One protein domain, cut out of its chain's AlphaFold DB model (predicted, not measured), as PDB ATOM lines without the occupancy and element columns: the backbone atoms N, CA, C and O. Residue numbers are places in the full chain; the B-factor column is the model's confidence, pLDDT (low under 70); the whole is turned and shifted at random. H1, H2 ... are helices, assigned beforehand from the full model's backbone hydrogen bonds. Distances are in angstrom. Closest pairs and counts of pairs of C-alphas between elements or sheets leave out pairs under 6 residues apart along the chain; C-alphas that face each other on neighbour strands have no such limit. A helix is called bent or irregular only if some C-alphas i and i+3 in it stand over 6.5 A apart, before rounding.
ATOM      1  N   ASP A 455     -45.801 -11.186  18.810       57.72
ATOM      2  CA  ASP A 455     -46.716 -11.758  17.810       57.72
ATOM      3  C   ASP A 455     -46.065 -11.839  16.419       57.72
ATOM      4  O   ASP A 455     -46.158 -12.860  15.729       57.72
ATOM      5  N   HIS A 456     -45.337 -10.799  16.002       77.00
ATOM      6  CA  HIS A 456     -44.604 -10.800  14.732       77.00
ATOM      7  C   HIS A 456     -43.489 -11.861  14.695       77.00
ATOM      8  O   HIS A 456     -43.258 -12.481  13.652       77.00
ATOM      9  N   ILE A 457     -42.842 -12.143  15.830       66.75
ATOM     10  CA  ILE A 457     -41.892 -13.257  15.965       66.75
ATOM     11  C   ILE A 457     -42.600 -14.612  15.793       66.75
ATOM     12  O   ILE A 457     -42.096 -15.466  15.060       66.75
ATOM     13  N   ILE A 458     -43.779 -14.808  16.396       61.19
ATOM     14  CA  ILE A 458     -44.574 -16.043  16.247       61.19
ATOM     15  C   ILE A 458     -44.968 -16.268  14.778       61.19
ATOM     16  O   ILE A 458     -44.818 -17.379  14.261       61.19
ATOM     17  N   VAL A 459     -45.386 -15.211  14.072       72.75
ATOM     18  CA  VAL A 459     -45.681 -15.262  12.630       72.75
ATOM     19  C   VAL A 459     -44.461 -15.705  11.815       72.75
ATOM     20  O   VAL A 459     -44.584 -16.595  10.975       72.75
ATOM     21  N   MET A 460     -43.271 -15.154  12.077       77.81
ATOM     22  CA  MET A 460     -42.045 -15.557  11.370       77.81
ATOM     23  C   MET A 460     -41.650 -17.017  11.663       77.81
ATOM     24  O   MET A 460     -41.278 -17.755  10.749       77.81
ATOM     25  N   VAL A 461     -41.813 -17.492  12.903       67.00
ATOM     26  CA  VAL A 461     -41.611 -18.914  13.246       67.00
ATOM     27  C   VAL A 461     -42.581 -19.820  12.471       67.00
ATOM     28  O   VAL A 461     -42.172 -20.868  11.961       67.00
ATOM     29  N   GLN A 462     -43.843 -19.408  12.312       70.75
ATOM     30  CA  GLN A 462     -44.831 -20.146  11.520       70.75
ATOM     31  C   GLN A 462     -44.524 -20.108  10.011       70.75
ATOM     32  O   GLN A 462     -44.626 -21.149   9.357       70.75
ATOM     33  N   MET A 463     -44.065 -18.975   9.462       84.38
ATOM     34  CA  MET A 463     -43.557 -18.888   8.081       84.38
ATOM     35  C   MET A 463     -42.431 -19.899   7.851       84.38
ATOM     36  O   MET A 463     -42.493 -20.693   6.909       84.38
ATOM     37  N   LYS A 464     -41.437 -19.942   8.750       78.62
ATOM     38  CA  LYS A 464     -40.349 -20.924   8.684       78.62
ATOM     39  C   LYS A 464     -40.872 -22.358   8.702       78.62
ATOM     40  O   LYS A 464     -40.453 -23.164   7.874       78.62
ATOM     41  N   LYS A 465     -41.821 -22.675   9.586       71.44
ATOM     42  CA  LYS A 465     -42.439 -24.008   9.660       71.44
ATOM     43  C   LYS A 465     -43.134 -24.403   8.352       71.44
ATOM     44  O   LYS A 465     -42.971 -25.538   7.913       71.44
ATOM     45  N   VAL A 466     -43.853 -23.487   7.698       76.81
ATOM     46  CA  VAL A 466     -44.480 -23.745   6.386       76.81
ATOM     47  C   VAL A 466     -43.430 -24.015   5.304       76.81
ATOM     48  O   VAL A 466     -43.558 -24.997   4.574       76.81
ATOM     49  N   ILE A 467     -42.373 -23.202   5.226       88.81
ATOM     50  CA  ILE A 467     -41.313 -23.345   4.213       88.81
ATOM     51  C   ILE A 467     -40.458 -24.606   4.421       88.81
ATOM     52  O   ILE A 467     -40.054 -25.227   3.440       88.81
ATOM     53  N   GLU A 468     -40.214 -25.042   5.660       76.69
ATOM     54  CA  GLU A 468     -39.587 -26.349   5.911       76.69
ATOM     55  C   GLU A 468     -40.495 -27.506   5.472       76.69
ATOM     56  O   GLU A 468     -40.045 -28.424   4.787       76.69
ATOM     57  N   LEU A 469     -41.792 -27.442   5.790       71.56
ATOM     58  CA  LEU A 469     -42.748 -28.483   5.409       71.56
ATOM     59  C   LEU A 469     -42.928 -28.588   3.882       71.56
ATOM     60  O   LEU A 469     -43.060 -29.699   3.379       71.56
ATOM     61  N   MET A 470     -42.832 -27.490   3.118       78.69
ATOM     62  CA  MET A 470     -42.857 -27.521   1.641       78.69
ATOM     63  C   MET A 470     -41.815 -28.451   0.998       78.69
ATOM     64  O   MET A 470     -42.009 -28.885  -0.141       78.69
ATOM     65  N   LYS A 471     -40.711 -28.743   1.699       76.56
ATOM     66  CA  LYS A 471     -39.607 -29.586   1.212       76.56
ATOM     67  C   LYS A 471     -39.943 -31.083   1.263       76.56
ATOM     68  O   LYS A 471     -39.263 -31.878   0.620       76.56
ATOM     69  N   LEU A 472     -40.978 -31.464   2.016       65.06
ATOM     70  CA  LEU A 472     -41.457 -32.840   2.158       65.06
ATOM     71  C   LEU A 472     -42.485 -33.195   1.059       65.06
ATOM     72  O   LEU A 472     -43.117 -32.302   0.481       65.06
ATOM     73  N   PRO A 473     -42.691 -34.492   0.746       53.19
ATOM     74  CA  PRO A 473     -43.600 -34.938  -0.316       53.19
ATOM     75  C   PRO A 473     -45.092 -34.850   0.082       53.19
ATOM     76  O   PRO A 473     -45.801 -35.851   0.123       53.19
ATOM     77  N   PHE A 474     -45.594 -33.642   0.356       57.00
ATOM     78  CA  PHE A 474     -47.005 -33.403   0.684       57.00
ATOM     79  C   PHE A 474     -47.925 -33.258  -0.539       57.00
ATOM     80  O   PHE A 474     -47.509 -32.843  -1.632       57.00
ATOM     81  N   ASN A 475     -49.214 -33.519  -0.281       65.75
ATOM     82  CA  ASN A 475     -50.352 -33.181  -1.136       65.75
ATOM     83  C   ASN A 475     -50.342 -31.667  -1.478       65.75
ATOM     84  O   ASN A 475     -50.254 -30.844  -0.558       65.75
ATOM     85  N   PRO A 476     -50.454 -31.278  -2.765       68.00
ATOM     86  CA  PRO A 476     -50.491 -29.878  -3.187       68.00
ATOM     87  C   PRO A 476     -51.533 -29.011  -2.470       68.00
ATOM     88  O   PRO A 476     -51.199 -27.891  -2.098       68.00
ATOM     89  N   LEU A 477     -52.748 -29.511  -2.214       66.19
ATOM     90  CA  LEU A 477     -53.811 -28.749  -1.539       66.19
ATOM     91  C   LEU A 477     -53.415 -28.330  -0.116       66.19
ATOM     92  O   LEU A 477     -53.678 -27.200   0.301       66.19
ATOM     93  N   LEU A 478     -52.721 -29.207   0.613       63.78
ATOM     94  CA  LEU A 478     -52.218 -28.903   1.952       63.78
ATOM     95  C   LEU A 478     -51.133 -27.816   1.901       63.78
ATOM     96  O   LEU A 478     -51.183 -26.866   2.680       63.78
ATOM     97  N   ILE A 479     -50.206 -27.906   0.937       73.31
ATOM     98  CA  ILE A 479     -49.172 -26.882   0.707       73.31
ATOM     99  C   ILE A 479     -49.815 -25.529   0.361       73.31
ATOM    100  O   ILE A 479     -49.433 -24.505   0.923       73.31
ATOM    101  N   ILE A 480     -50.814 -25.522  -0.524       75.69
ATOM    102  CA  ILE A 480     -51.564 -24.330  -0.948       75.69
ATOM    103  C   ILE A 480     -52.232 -23.648   0.250       75.69
ATOM    104  O   ILE A 480     -52.045 -22.447   0.459       75.69
ATOM    105  N   LYS A 481     -52.956 -24.414   1.076       70.19
ATOM    106  CA  LYS A 481     -53.612 -23.911   2.289       70.19
ATOM    107  C   LYS A 481     -52.601 -23.337   3.286       70.19
ATOM    108  O   LYS A 481     -52.800 -22.239   3.800       70.19
ATOM    109  N   MET A 482     -51.493 -24.040   3.517       76.25
ATOM    110  CA  MET A 482     -50.424 -23.589   4.412       76.25
ATOM    111  C   MET A 482     -49.714 -22.325   3.909       76.25
ATOM    112  O   MET A 482     -49.394 -21.455   4.714       76.25
ATOM    113  N   LEU A 483     -49.502 -22.189   2.597       82.62
ATOM    114  CA  LEU A 483     -48.948 -20.979   1.985       82.62
ATOM    115  C   LEU A 483     -49.898 -19.784   2.081       82.62
ATOM    116  O   LEU A 483     -49.442 -18.667   2.321       82.62
ATOM    117  N   TYR A 484     -51.205 -20.001   1.929       80.00
ATOM    118  CA  TYR A 484     -52.185 -18.946   2.162       80.00
ATOM    119  C   TYR A 484     -52.143 -18.492   3.633       80.00
ATOM    120  O   TYR A 484     -51.751 -17.358   3.901       80.00
ATOM    121  N   GLN A 485     -52.433 -19.387   4.583       73.75
ATOM    122  CA  GLN A 485     -52.616 -19.027   6.001       73.75
ATOM    123  C   GLN A 485     -51.311 -18.639   6.718       73.75
ATOM    124  O   GLN A 485     -51.310 -17.807   7.616       73.75
ATOM    125  N   GLY A 486     -50.186 -19.263   6.358       74.75
ATOM    126  CA  GLY A 486     -48.907 -19.074   7.047       74.75
ATOM    127  C   GLY A 486     -47.933 -18.114   6.367       74.75
ATOM    128  O   GLY A 486     -46.877 -17.863   6.940       74.75
ATOM    129  N   VAL A 487     -48.237 -17.605   5.163       89.75
ATOM    130  CA  VAL A 487     -47.338 -16.700   4.418       89.75
ATOM    131  C   VAL A 487     -48.084 -15.537   3.753       89.75
ATOM    132  O   VAL A 487     -47.651 -14.400   3.897       89.75
ATOM    133  N   LEU A 488     -49.189 -15.772   3.037       85.44
ATOM    134  CA  LEU A 488     -49.897 -14.697   2.323       85.44
ATOM    135  C   LEU A 488     -50.807 -13.856   3.235       85.44
ATOM    136  O   LEU A 488     -50.791 -12.631   3.147       85.44
ATOM    137  N   GLU A 489     -51.571 -14.506   4.108       81.69
ATOM    138  CA  GLU A 489     -52.519 -13.878   5.039       81.69
ATOM    139  C   GLU A 489     -51.821 -12.923   6.043       81.69
ATOM    140  O   GLU A 489     -52.214 -11.755   6.125       81.69
ATOM    141  N   PRO A 490     -50.661 -13.275   6.647       84.31
ATOM    142  CA  PRO A 490     -49.897 -12.333   7.469       84.31
ATOM    143  C   PRO A 490     -49.411 -11.067   6.745       84.31
ATOM    144  O   PRO A 490     -49.165 -10.053   7.397       84.31
ATOM    145  N   TYR A 491     -49.265 -11.079   5.412       85.38
ATOM    146  CA  TYR A 491     -48.980  -9.856   4.651       85.38
ATOM    147  C   TYR A 491     -50.213  -8.951   4.542       85.38
ATOM    148  O   TYR A 491     -50.081  -7.725   4.560       85.38
ATOM    149  N   THR A 492     -51.409  -9.528   4.387       77.31
ATOM    150  CA  THR A 492     -52.651  -8.760   4.229       77.31
ATOM    151  C   THR A 492     -53.145  -8.157   5.537       77.31
ATOM    152  O   THR A 492     -53.660  -7.037   5.509       77.31
ATOM    153  N   ASP A 493     -52.931  -8.850   6.657       78.25
ATOM    154  CA  ASP A 493     -53.477  -8.478   7.966       78.25
ATOM    155  C   ASP A 493     -52.810  -7.226   8.549       78.25
ATOM    156  O   ASP A 493     -53.493  -6.309   9.013       78.25
ATOM    157  N   THR A 494     -51.479  -7.119   8.452       76.69
ATOM    158  CA  THR A 494     -50.781  -5.873   8.792       76.69
ATOM    159  C   THR A 494     -50.775  -4.892   7.622       76.69
ATOM    160  O   THR A 494     -50.620  -5.264   6.456       76.69
ATOM    161  N   ARG A 495     -50.885  -3.596   7.928       73.12
ATOM    162  CA  ARG A 495     -50.640  -2.492   6.978       73.12
ATOM    163  C   ARG A 495     -49.289  -1.813   7.193       73.12
ATOM    164  O   ARG A 495     -48.941  -0.927   6.415       73.12
ATOM    165  N   ASP A 496     -48.551  -2.216   8.222       74.88
ATOM    166  CA  ASP A 496     -47.259  -1.631   8.545       74.88
ATOM    167  C   ASP A 496     -46.195  -2.035   7.511       74.88
ATOM    168  O   ASP A 496     -46.068  -3.199   7.116       74.88
ATOM    169  N   ARG A 497     -45.430  -1.044   7.044       76.19
ATOM    170  CA  ARG A 497     -44.409  -1.233   6.010       76.19
ATOM    171  C   ARG A 497     -43.163  -1.938   6.551       76.19
ATOM    172  O   ARG A 497     -42.621  -2.787   5.849       76.19
ATOM    173  N   ALA A 498     -42.727  -1.607   7.763       75.38
ATOM    174  CA  ALA A 498     -41.557  -2.202   8.396       75.38
ATOM    175  C   ALA A 498     -41.827  -3.656   8.814       75.38
ATOM    176  O   ALA A 498     -40.959  -4.506   8.653       75.38
ATOM    177  N   VAL A 499     -43.039  -3.989   9.271       81.69
ATOM    178  CA  VAL A 499     -43.455  -5.380   9.537       81.69
ATOM    179  C   VAL A 499     -43.476  -6.196   8.242       81.69
ATOM    180  O   VAL A 499     -42.850  -7.252   8.175       81.69
ATOM    181  N   ARG A 500     -44.107  -5.689   7.172       86.75
ATOM    182  CA  ARG A 500     -44.106  -6.361   5.856       86.75
ATOM    183  C   ARG A 500     -42.694  -6.554   5.295       86.75
ATOM    184  O   ARG A 500     -42.419  -7.601   4.709       86.75
ATOM    185  N   GLN A 501     -41.808  -5.572   5.484       85.06
ATOM    186  CA  GLN A 501     -40.397  -5.678   5.113       85.06
ATOM    187  C   GLN A 501     -39.688  -6.762   5.934       85.06
ATOM    188  O   GLN A 501     -39.085  -7.647   5.338       85.06
ATOM    189  N   ARG A 502     -39.832  -6.765   7.268       84.25
ATOM    190  CA  ARG A 502     -39.252  -7.785   8.165       84.25
ATOM    191  C   ARG A 502     -39.703  -9.204   7.811       84.25
ATOM    192  O   ARG A 502     -38.861 -10.089   7.697       84.25
ATOM    193  N   TYR A 503     -40.995  -9.409   7.555       92.88
ATOM    194  CA  TYR A 503     -41.529 -10.689   7.078       92.88
ATOM    195  C   TYR A 503     -40.919 -11.113   5.730       92.88
ATOM    196  O   TYR A 503     -40.525 -12.266   5.568       92.88
ATOM    197  N   GLY A 504     -40.802 -10.193   4.764       91.75
ATOM    198  CA  GLY A 504     -40.178 -10.481   3.469       91.75
ATOM    199  C   GLY A 504     -38.688 -10.803   3.591       91.75
ATOM    200  O   GLY A 504     -38.217 -11.783   3.019       91.75
ATOM    201  N   ASP A 505     -37.954 -10.027   4.385       84.88
ATOM    202  CA  ASP A 505     -36.537 -10.257   4.643       84.88
ATOM    203  C   ASP A 505     -36.324 -11.620   5.325       84.88
ATOM    204  O   ASP A 505     -35.500 -12.402   4.852       84.88
ATOM    205  N   HIS A 506     -37.147 -11.968   6.324       90.19
ATOM    206  CA  HIS A 506     -37.141 -13.288   6.963       90.19
ATOM    207  C   HIS A 506     -37.400 -14.424   5.963       90.19
ATOM    208  O   HIS A 506     -36.628 -15.380   5.919       90.19
ATOM    209  N   LEU A 507     -38.441 -14.313   5.125       95.00
ATOM    210  CA  LEU A 507     -38.750 -15.284   4.064       95.00
ATOM    211  C   LEU A 507     -37.572 -15.470   3.091       95.00
ATOM    212  O   LEU A 507     -37.331 -16.581   2.613       95.00
ATOM    213  N   SER A 508     -36.812 -14.408   2.812       90.12
ATOM    214  CA  SER A 508     -35.597 -14.497   2.002       90.12
ATOM    215  C   SER A 508     -34.465 -15.211   2.743       90.12
ATOM    216  O   SER A 508     -33.809 -16.071   2.156       90.12
ATOM    217  N   ASP A 509     -34.250 -14.889   4.021       82.38
ATOM    218  CA  ASP A 509     -33.164 -15.437   4.840       82.38
ATOM    219  C   ASP A 509     -33.351 -16.939   5.153       82.38
ATOM    220  O   ASP A 509     -32.368 -17.672   5.246       82.38
ATOM    221  N   ILE A 510     -34.597 -17.434   5.235       88.31
ATOM    222  CA  ILE A 510     -34.903 -18.879   5.346       88.31
ATOM    223  C   ILE A 510     -34.932 -19.621   3.997       88.31
ATOM    224  O   ILE A 510     -35.165 -20.830   3.965       88.31
ATOM    225  N   GLY A 511     -34.720 -18.926   2.873       91.94
ATOM    226  CA  GLY A 511     -34.692 -19.537   1.541       91.94
ATOM    227  C   GLY A 511     -36.063 -19.914   0.964       91.94
ATOM    228  O   GLY A 511     -36.156 -20.883   0.212       91.94
ATOM    229  N   ALA A 512     -37.129 -19.162   1.264       96.50
ATOM    230  CA  ALA A 512     -38.477 -19.456   0.765       96.50
ATOM    231  C   ALA A 512     -38.596 -19.395  -0.769       96.50
ATOM    232  O   ALA A 512     -39.281 -20.216  -1.375       96.50
ATOM    233  N   VAL A 513     -37.932 -18.434  -1.421       97.44
ATOM    234  CA  VAL A 513     -38.107 -18.163  -2.861       97.44
ATOM    235  C   VAL A 513     -37.701 -19.356  -3.759       97.44
ATOM    236  O   VAL A 513     -38.477 -19.691  -4.658       97.44
ATOM    237  N   PRO A 514     -36.575 -20.063  -3.521       96.44
ATOM    238  CA  PRO A 514     -36.282 -21.342  -4.179       96.44
ATOM    239  C   PRO A 514     -37.354 -22.434  -4.015       96.44
ATOM    240  O   PRO A 514     -37.632 -23.149  -4.978       96.44
ATOM    241  N   GLU A 515     -37.987 -22.567  -2.845       95.38
ATOM    242  CA  GLU A 515     -39.042 -23.574  -2.629       95.38
ATOM    243  C   GLU A 515     -40.369 -23.168  -3.291       95.38
ATOM    244  O   GLU A 515     -41.027 -23.997  -3.924       95.38
ATOM    245  N   LEU A 516     -40.714 -21.875  -3.266       96.38
ATOM    246  CA  LEU A 516     -41.834 -21.309  -4.031       96.38
ATOM    247  C   LEU A 516     -41.652 -21.512  -5.547       96.38
ATOM    248  O   LEU A 516     -42.618 -21.828  -6.242       96.38
ATOM    249  N   LYS A 517     -40.417 -21.396  -6.061       96.00
ATOM    250  CA  LYS A 517     -40.083 -21.718  -7.458       96.00
ATOM    251  C   LYS A 517     -40.344 -23.195  -7.774       96.00
ATOM    252  O   LYS A 517     -41.099 -23.475  -8.701       96.00
ATOM    253  N   LYS A 518     -39.778 -24.125  -6.993       93.50
ATOM    254  CA  LYS A 518     -40.001 -25.574  -7.172       93.50
ATOM    255  C   LYS A 518     -41.486 -25.936  -7.114       93.50
ATOM    256  O   LYS A 518     -41.936 -26.830  -7.825       93.50
ATOM    257  N   PHE A 519     -42.260 -25.258  -6.262       92.38
ATOM    258  CA  PHE A 519     -43.694 -25.504  -6.164       92.38
ATOM    259  C   PHE A 519     -44.460 -24.975  -7.385       92.38
ATOM    260  O   PHE A 519     -45.293 -25.707  -7.910       92.38
ATOM    261  N   LEU A 520     -44.119 -23.798  -7.927       92.38
ATOM    262  CA  LEU A 520     -44.632 -23.359  -9.236       92.38
ATOM    263  C   LEU A 520     -44.305 -24.363 -10.352       92.38
ATOM    264  O   LEU A 520     -45.179 -24.678 -11.150       92.38
ATOM    265  N   GLU A 521     -43.092 -24.917 -10.373       90.94
ATOM    266  CA  GLU A 521     -42.681 -25.934 -11.355       90.94
ATOM    267  C   GLU A 521     -43.462 -27.262 -11.183       90.94
ATOM    268  O   GLU A 521     -43.783 -27.925 -12.169       90.94
ATOM    269  N   ARG A 522     -43.870 -27.630  -9.955       87.44
ATOM    270  CA  ARG A 522     -44.802 -28.754  -9.684       87.44
ATOM    271  C   ARG A 522     -46.248 -28.478 -10.129       87.44
ATOM    272  O   ARG A 522     -46.985 -29.441 -10.360       87.44
ATOM    273  N   LEU A 523     -46.638 -27.205 -10.229       86.56
ATOM    274  CA  LEU A 523     -47.948 -26.715 -10.688       86.56
ATOM    275  C   LEU A 523     -47.971 -26.402 -12.202       86.56
ATOM    276  O   LEU A 523     -49.004 -26.022 -12.738       86.56
ATOM    277  N   ASP A 524     -46.855 -26.583 -12.918       82.50
ATOM    278  CA  ASP A 524     -46.797 -26.493 -14.388       82.50
ATOM    279  C   ASP A 524     -47.103 -27.845 -15.079       82.50
ATOM    280  O   ASP A 524     -47.018 -27.965 -16.303       82.50
ATOM    281  N   ARG A 525     -47.459 -28.889 -14.311       80.19
ATOM    282  CA  ARG A 525     -47.783 -30.231 -14.830       80.19
ATOM    283  C   ARG A 525     -49.212 -30.278 -15.405       80.19
ATOM    284  O   ARG A 525     -50.094 -29.665 -14.813       80.19
ATOM    285  N   PRO A 526     -49.493 -31.030 -16.489       74.38
ATOM    286  CA  PRO A 526     -50.819 -31.035 -17.125       74.38
ATOM    287  C   PRO A 526     -51.984 -31.466 -16.220       74.38
ATOM    288  O   PRO A 526     -53.095 -30.982 -16.399       74.38
ATOM    289  N   ASP A 527     -51.733 -32.351 -15.251       74.06
ATOM    290  CA  ASP A 527     -52.717 -32.867 -14.290       74.06
ATOM    291  C   ASP A 527     -53.019 -31.911 -13.123       74.06
ATOM    292  O   ASP A 527     -53.995 -32.105 -12.411       74.06
ATOM    293  N   LEU A 528     -52.185 -30.887 -12.920       72.25
ATOM    294  CA  LEU A 528     -52.268 -29.937 -11.803       72.25
ATOM    295  C   LEU A 528     -51.944 -28.509 -12.282       72.25
ATOM    296  O   LEU A 528     -51.298 -27.724 -11.588       72.25
ATOM    297  N   GLY A 529     -52.307 -28.226 -13.533       76.75
ATOM    298  CA  GLY A 529     -51.913 -27.027 -14.260       76.75
ATOM    299  C   GLY A 529     -52.855 -25.846 -14.048       76.75
ATOM    300  O   GLY A 529     -53.828 -25.919 -13.302       76.75
ATOM    301  N   ILE A 530     -52.624 -24.779 -14.818       80.94
ATOM    302  CA  ILE A 530     -53.509 -23.603 -14.908       80.94
ATOM    303  C   ILE A 530     -54.977 -23.949 -15.229       80.94
ATOM    304  O   ILE A 530     -55.861 -23.156 -14.912       80.94
ATOM    305  N   GLU A 531     -55.255 -25.116 -15.822       81.62
ATOM    306  CA  GLU A 531     -56.625 -25.567 -16.093       81.62
ATOM    307  C   GLU A 531     -57.323 -26.260 -14.921       81.62
ATOM    308  O   GLU A 531     -58.530 -26.075 -14.778       81.62
ATOM    309  N   SER A 532     -56.581 -26.959 -14.057       80.06
ATOM    310  CA  SER A 532     -57.111 -27.480 -12.788       80.06
ATOM    311  C   SER A 532     -57.421 -26.339 -11.817       80.06
ATOM    312  O   SER A 532     -56.761 -25.295 -11.852       80.06
ATOM    313  N   GLU A 533     -58.403 -26.520 -10.937       74.19
ATOM    314  CA  GLU A 533     -58.774 -25.491  -9.961       74.19
ATOM    315  C   GLU A 533     -57.697 -25.351  -8.879       74.19
ATOM    316  O   GLU A 533     -57.240 -24.250  -8.579       74.19
ATOM    317  N   GLU A 534     -57.191 -26.475  -8.382       71.75
ATOM    318  CA  GLU A 534     -56.132 -26.573  -7.382       71.75
ATOM    319  C   GLU A 534     -54.818 -25.988  -7.910       71.75
ATOM    320  O   GLU A 534     -54.162 -25.189  -7.235       71.75
ATOM    321  N   GLY A 535     -54.453 -26.334  -9.150       79.31
ATOM    322  CA  GLY A 535     -53.293 -25.774  -9.839       79.31
ATOM    323  C   GLY A 535     -53.413 -24.264 -10.026       79.31
ATOM    324  O   GLY A 535     -52.491 -23.515  -9.691       79.31
ATOM    325  N   TRP A 536     -54.577 -23.791 -10.476       83.94
ATOM    326  CA  TRP A 536     -54.857 -22.367 -10.646       83.94
ATOM    327  C   TRP A 536     -54.795 -21.574  -9.331       83.94
ATOM    328  O   TRP A 536     -54.160 -20.512  -9.270       83.94
ATOM    329  N   VAL A 537     -55.395 -22.101  -8.262       79.62
ATOM    330  CA  VAL A 537     -55.362 -21.523  -6.914       79.62
ATOM    331  C   VAL A 537     -53.925 -21.473  -6.382       79.62
ATOM    332  O   VAL A 537     -53.480 -20.421  -5.913       79.62
ATOM    333  N   GLY A 538     -53.155 -22.556  -6.528       82.56
ATOM    334  CA  GLY A 538     -51.753 -22.610  -6.109       82.56
ATOM    335  C   GLY A 538     -50.854 -21.626  -6.860       82.56
ATOM    336  O   GLY A 538     -50.090 -20.885  -6.234       82.56
ATOM    337  N   ILE A 539     -50.993 -21.545  -8.188       88.44
ATOM    338  CA  ILE A 539     -50.283 -20.565  -9.025       88.44
ATOM    339  C   ILE A 539     -50.637 -19.140  -8.586       88.44
ATOM    340  O   ILE A 539     -49.746 -18.295  -8.462       88.44
ATOM    341  N   THR A 540     -51.914 -18.869  -8.304       86.81
ATOM    342  CA  THR A 540     -52.383 -17.552  -7.857       86.81
ATOM    343  C   THR A 540     -51.769 -17.176  -6.504       86.81
ATOM    344  O   THR A 540     -51.207 -16.084  -6.378       86.81
ATOM    345  N   ILE A 541     -51.782 -18.076  -5.514       87.88
ATOM    346  CA  ILE A 541     -51.228 -17.820  -4.172       87.88
ATOM    347  C   ILE A 541     -49.717 -17.580  -4.232       87.88
ATOM    348  O   ILE A 541     -49.253 -16.557  -3.728       87.88
ATOM    349  N   VAL A 542     -48.941 -18.442  -4.904       95.19
ATOM    350  CA  VAL A 542     -47.479 -18.258  -4.976       95.19
ATOM    351  C   VAL A 542     -47.109 -16.964  -5.704       95.19
ATOM    352  O   VAL A 542     -46.239 -16.226  -5.241       95.19
ATOM    353  N   ARG A 543     -47.790 -16.622  -6.806       94.94
ATOM    354  CA  ARG A 543     -47.554 -15.343  -7.503       94.94
ATOM    355  C   ARG A 543     -47.944 -14.140  -6.646       94.94
ATOM    356  O   ARG A 543     -47.255 -13.127  -6.702       94.94
ATOM    357  N   SER A 544     -48.980 -14.259  -5.819       90.94
ATOM    358  CA  SER A 544     -49.392 -13.205  -4.881       90.94
ATOM    359  C   SER A 544     -48.357 -12.996  -3.774       90.94
ATOM    360  O   SER A 544     -48.006 -11.855  -3.488       90.94
ATOM    361  N   ILE A 545     -47.793 -14.075  -3.219       95.62
ATOM    362  CA  ILE A 545     -46.676 -14.023  -2.260       95.62
ATOM    363  C   ILE A 545     -45.466 -13.320  -2.894       95.62
ATOM    364  O   ILE A 545     -44.948 -12.356  -2.333       95.62
ATOM    365  N   LEU A 546     -45.049 -13.746  -4.092       97.69
ATOM    366  CA  LEU A 546     -43.886 -13.182  -4.788       97.69
ATOM    367  C   LEU A 546     -44.092 -11.712  -5.201       97.69
ATOM    368  O   LEU A 546     -43.145 -10.928  -5.147       97.69
ATOM    369  N   TRP A 547     -45.310 -11.308  -5.573       93.56
ATOM    370  CA  TRP A 547     -45.663  -9.908  -5.851       93.56
ATOM    371  C   TRP A 547     -45.608  -9.066  -4.573       93.56
ATOM    372  O   TRP A 547     -44.843  -8.104  -4.507       93.56
ATOM    373  N   ASN A 548     -46.366  -9.449  -3.547       91.38
ATOM    374  CA  ASN A 548     -46.492  -8.694  -2.303       91.38
ATOM    375  C   ASN A 548     -45.144  -8.504  -1.596       91.38
ATOM    376  O   ASN A 548     -44.756  -7.379  -1.275       91.38
ATOM    377  N   TYR A 549     -44.386  -9.585  -1.413       95.06
ATOM    378  CA  TYR A 549     -43.112  -9.511  -0.705       95.06
ATOM    379  C   TYR A 549     -41.969  -8.908  -1.528       95.06
ATOM    380  O   TYR A 549     -41.009  -8.438  -0.927       95.06
ATOM    381  N   SER A 550     -42.070  -8.824  -2.862       94.06
ATOM    382  CA  SER A 550     -41.096  -8.063  -3.667       94.06
ATOM    383  C   SER A 550     -41.344  -6.548  -3.679       94.06
ATOM    384  O   SER A 550     -40.424  -5.808  -4.023       94.06
ATOM    385  N   ASP A 551     -42.532  -6.057  -3.287       87.94
ATOM    386  CA  ASP A 551     -42.705  -4.624  -2.975       87.94
ATOM    387  C   ASP A 551     -42.102  -4.292  -1.604       87.94
ATOM    388  O   ASP A 551     -41.385  -3.304  -1.453       87.94
ATOM    389  N   ALA A 552     -42.371  -5.138  -0.605       85.62
ATOM    390  CA  ALA A 552     -41.966  -4.878   0.772       85.62
ATOM    391  C   ALA A 552     -40.488  -5.182   1.075       85.62
ATOM    392  O   ALA A 552     -39.900  -4.492   1.902       85.62
ATOM    393  N   SER A 553     -39.880  -6.186   0.430       87.69
ATOM    394  CA  SER A 553     -38.493  -6.605   0.668       87.69
ATOM    395  C   SER A 553     -37.655  -6.582  -0.610       87.69
ATOM    396  O   SER A 553     -37.907  -7.297  -1.586       87.69
ATOM    397  N   LEU A 554     -36.565  -5.809  -0.563       83.12
ATOM    398  CA  LEU A 554     -35.538  -5.832  -1.602       83.12
ATOM    399  C   LEU A 554     -34.684  -7.113  -1.566       83.12
ATOM    400  O   LEU A 554     -34.117  -7.452  -2.605       83.12
ATOM    401  N   LYS A 555     -34.637  -7.864  -0.449       84.50
ATOM    402  CA  LYS A 555     -34.023  -9.205  -0.427       84.50
ATOM    403  C   LYS A 555     -34.811 -10.169  -1.316       84.50
ATOM    404  O   LYS A 555     -34.241 -10.751  -2.237       84.50
ATOM    405  N   ILE A 556     -36.134 -10.250  -1.126       94.25
ATOM    406  CA  ILE A 556     -37.031 -11.085  -1.949       94.25
ATOM    407  C   ILE A 556     -36.927 -10.707  -3.428       94.25
ATOM    408  O   ILE A 556     -36.751 -11.581  -4.277       94.25
ATOM    409  N   ALA A 557     -36.956  -9.408  -3.740       93.31
ATOM    410  CA  ALA A 557     -36.786  -8.910  -5.104       93.31
ATOM    411  C   ALA A 557     -35.482  -9.406  -5.768       93.31
ATOM    412  O   ALA A 557     -35.480  -9.742  -6.954       93.31
ATOM    413  N   LYS A 558     -34.372  -9.490  -5.022       86.56
ATOM    414  CA  LYS A 558     -33.078  -9.996  -5.518       86.56
ATOM    415  C   LYS A 558     -33.034 -11.518  -5.594       86.56
ATOM    416  O   LYS A 558     -32.512 -12.056  -6.568       86.56
ATOM    417  N   GLU A 559     -33.619 -12.224  -4.629       92.56
ATOM    418  CA  GLU A 559     -33.642 -13.690  -4.636       92.56
ATOM    419  C   GLU A 559     -34.496 -14.243  -5.793       92.56
ATOM    420  O   GLU A 559     -34.121 -15.236  -6.415       92.56
ATOM    421  N   ILE A 560     -35.573 -13.545  -6.182       97.69
ATOM    422  CA  ILE A 560     -36.358 -13.831  -7.402       97.69
ATOM    423  C   ILE A 560     -35.485 -13.737  -8.671       97.69
ATOM    424  O   ILE A 560     -35.625 -14.556  -9.583       97.69
ATOM    425  N   GLY A 561     -34.548 -12.785  -8.727       92.94
ATOM    426  CA  GLY A 561     -33.542 -12.708  -9.791       92.94
ATOM    427  C   GLY A 561     -32.536 -13.855  -9.731       92.94
ATOM    428  O   GLY A 561     -32.371 -14.586 -10.706       92.94
ATOM    429  N   LYS A 562     -31.919 -14.054  -8.564       90.06
ATOM    430  CA  LYS A 562     -30.875 -15.059  -8.299       90.06
ATOM    431  C   LYS A 562     -31.328 -16.507  -8.526       90.06
ATOM    432  O   LYS A 562     -30.536 -17.309  -9.011       90.06
ATOM    433  N   CYS A 563     -32.589 -16.848  -8.249       94.19
ATOM    434  CA  CYS A 563     -33.145 -18.179  -8.543       94.19
ATOM    435  C   CYS A 563     -33.660 -18.347  -9.993       94.19
ATOM    436  O   CYS A 563     -34.073 -19.447 -10.380       94.19
ATOM    437  N   GLY A 564     -33.644 -17.282 -10.804       94.81
ATOM    438  CA  GLY A 564     -34.052 -17.288 -12.214       94.81
ATOM    439  C   GLY A 564     -35.554 -17.113 -12.478       94.81
ATOM    440  O   GLY A 564     -35.976 -17.221 -13.631       94.81
TER     441      GLY A 564
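Overview. This is residues 455 to 564 of the 1016 residues of the protein "uncharacterized protein LOC116308282 isoform X1" of Actinia tenebrosa (UniProt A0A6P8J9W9). Two helical hairpins, H1 with H2 and H4 with H5, pack together along H2 and H5, while H3 and H6 lie where H5 ends. H1 to H5 make a bundle, a group of helices packed together, and H6 is added outside it. The printed part has 110 residues with six named helices, H1 to H6 in chain order, and no named strand: all helix. It is compact, with a radius of gyration of the C-alphas of 13.2 A and spans of 40 by 27 by 23 A.

Along the chain. H5, residues 533 to 552, is the longest helix, 28.7 A from C-alpha 533 at (-58.774, -25.491, -9.961) to C-alpha 552 at (-41.966, -4.878, 0.772). H2, residues 476 to 493, measures 24.3 A and is irregular, but only just: C-alphas 486 and 489 are 6.6 A apart. H1, residues 455 to 469, measures 21.2 A and begins at (-46.716, -11.758, 17.810). H3 holds residues 497 to 509, H4 residues 512 to 522 and H6 residues 554 to 562.

Arrangement. H5 is the hub, touching H2, H3, H4 and H6. H5 and H2 run the same way at a shallow tilt of 33 degrees, only just short of steep; their closest C-alphas, Gly 538 and Ile 480, are 5.4 A apart. With residues 538 to 546 alone, H5 touches H4, opposite ways at 25 degrees, a shallow tilt; the closest C-alphas are Ile 539 and Leu 520, 6.3 A. H1 touches H2, opposite ways at a shallow 21 degrees; the closest C-alphas are Met 463 and Gly 486, 5.5 A. H3 touches H5 at a steep tilt of 67 degrees, C-alphas Gln 501 and Ala 552 being closest at 4.7 A. H6 touches H3, the closest C-alphas being Ile 556 and Ser 508, 5.4 A. H1 and H5 are apart. Every O i to N i+4 pair is within hydrogen-bond range in H1, H3, H4 and H5; H2 has 11 of 14 and H6 4 of 5.

Size, cuts and confidence. The C-alphas farthest apart, Asp 455 and Pro 526, are 40.1 A apart. The printed part has no cut, and no link is long. Mean pLDDT of the printed part is 82.5; it is under 70 at residues 455, 457 to 458, 461 and 472 to 478.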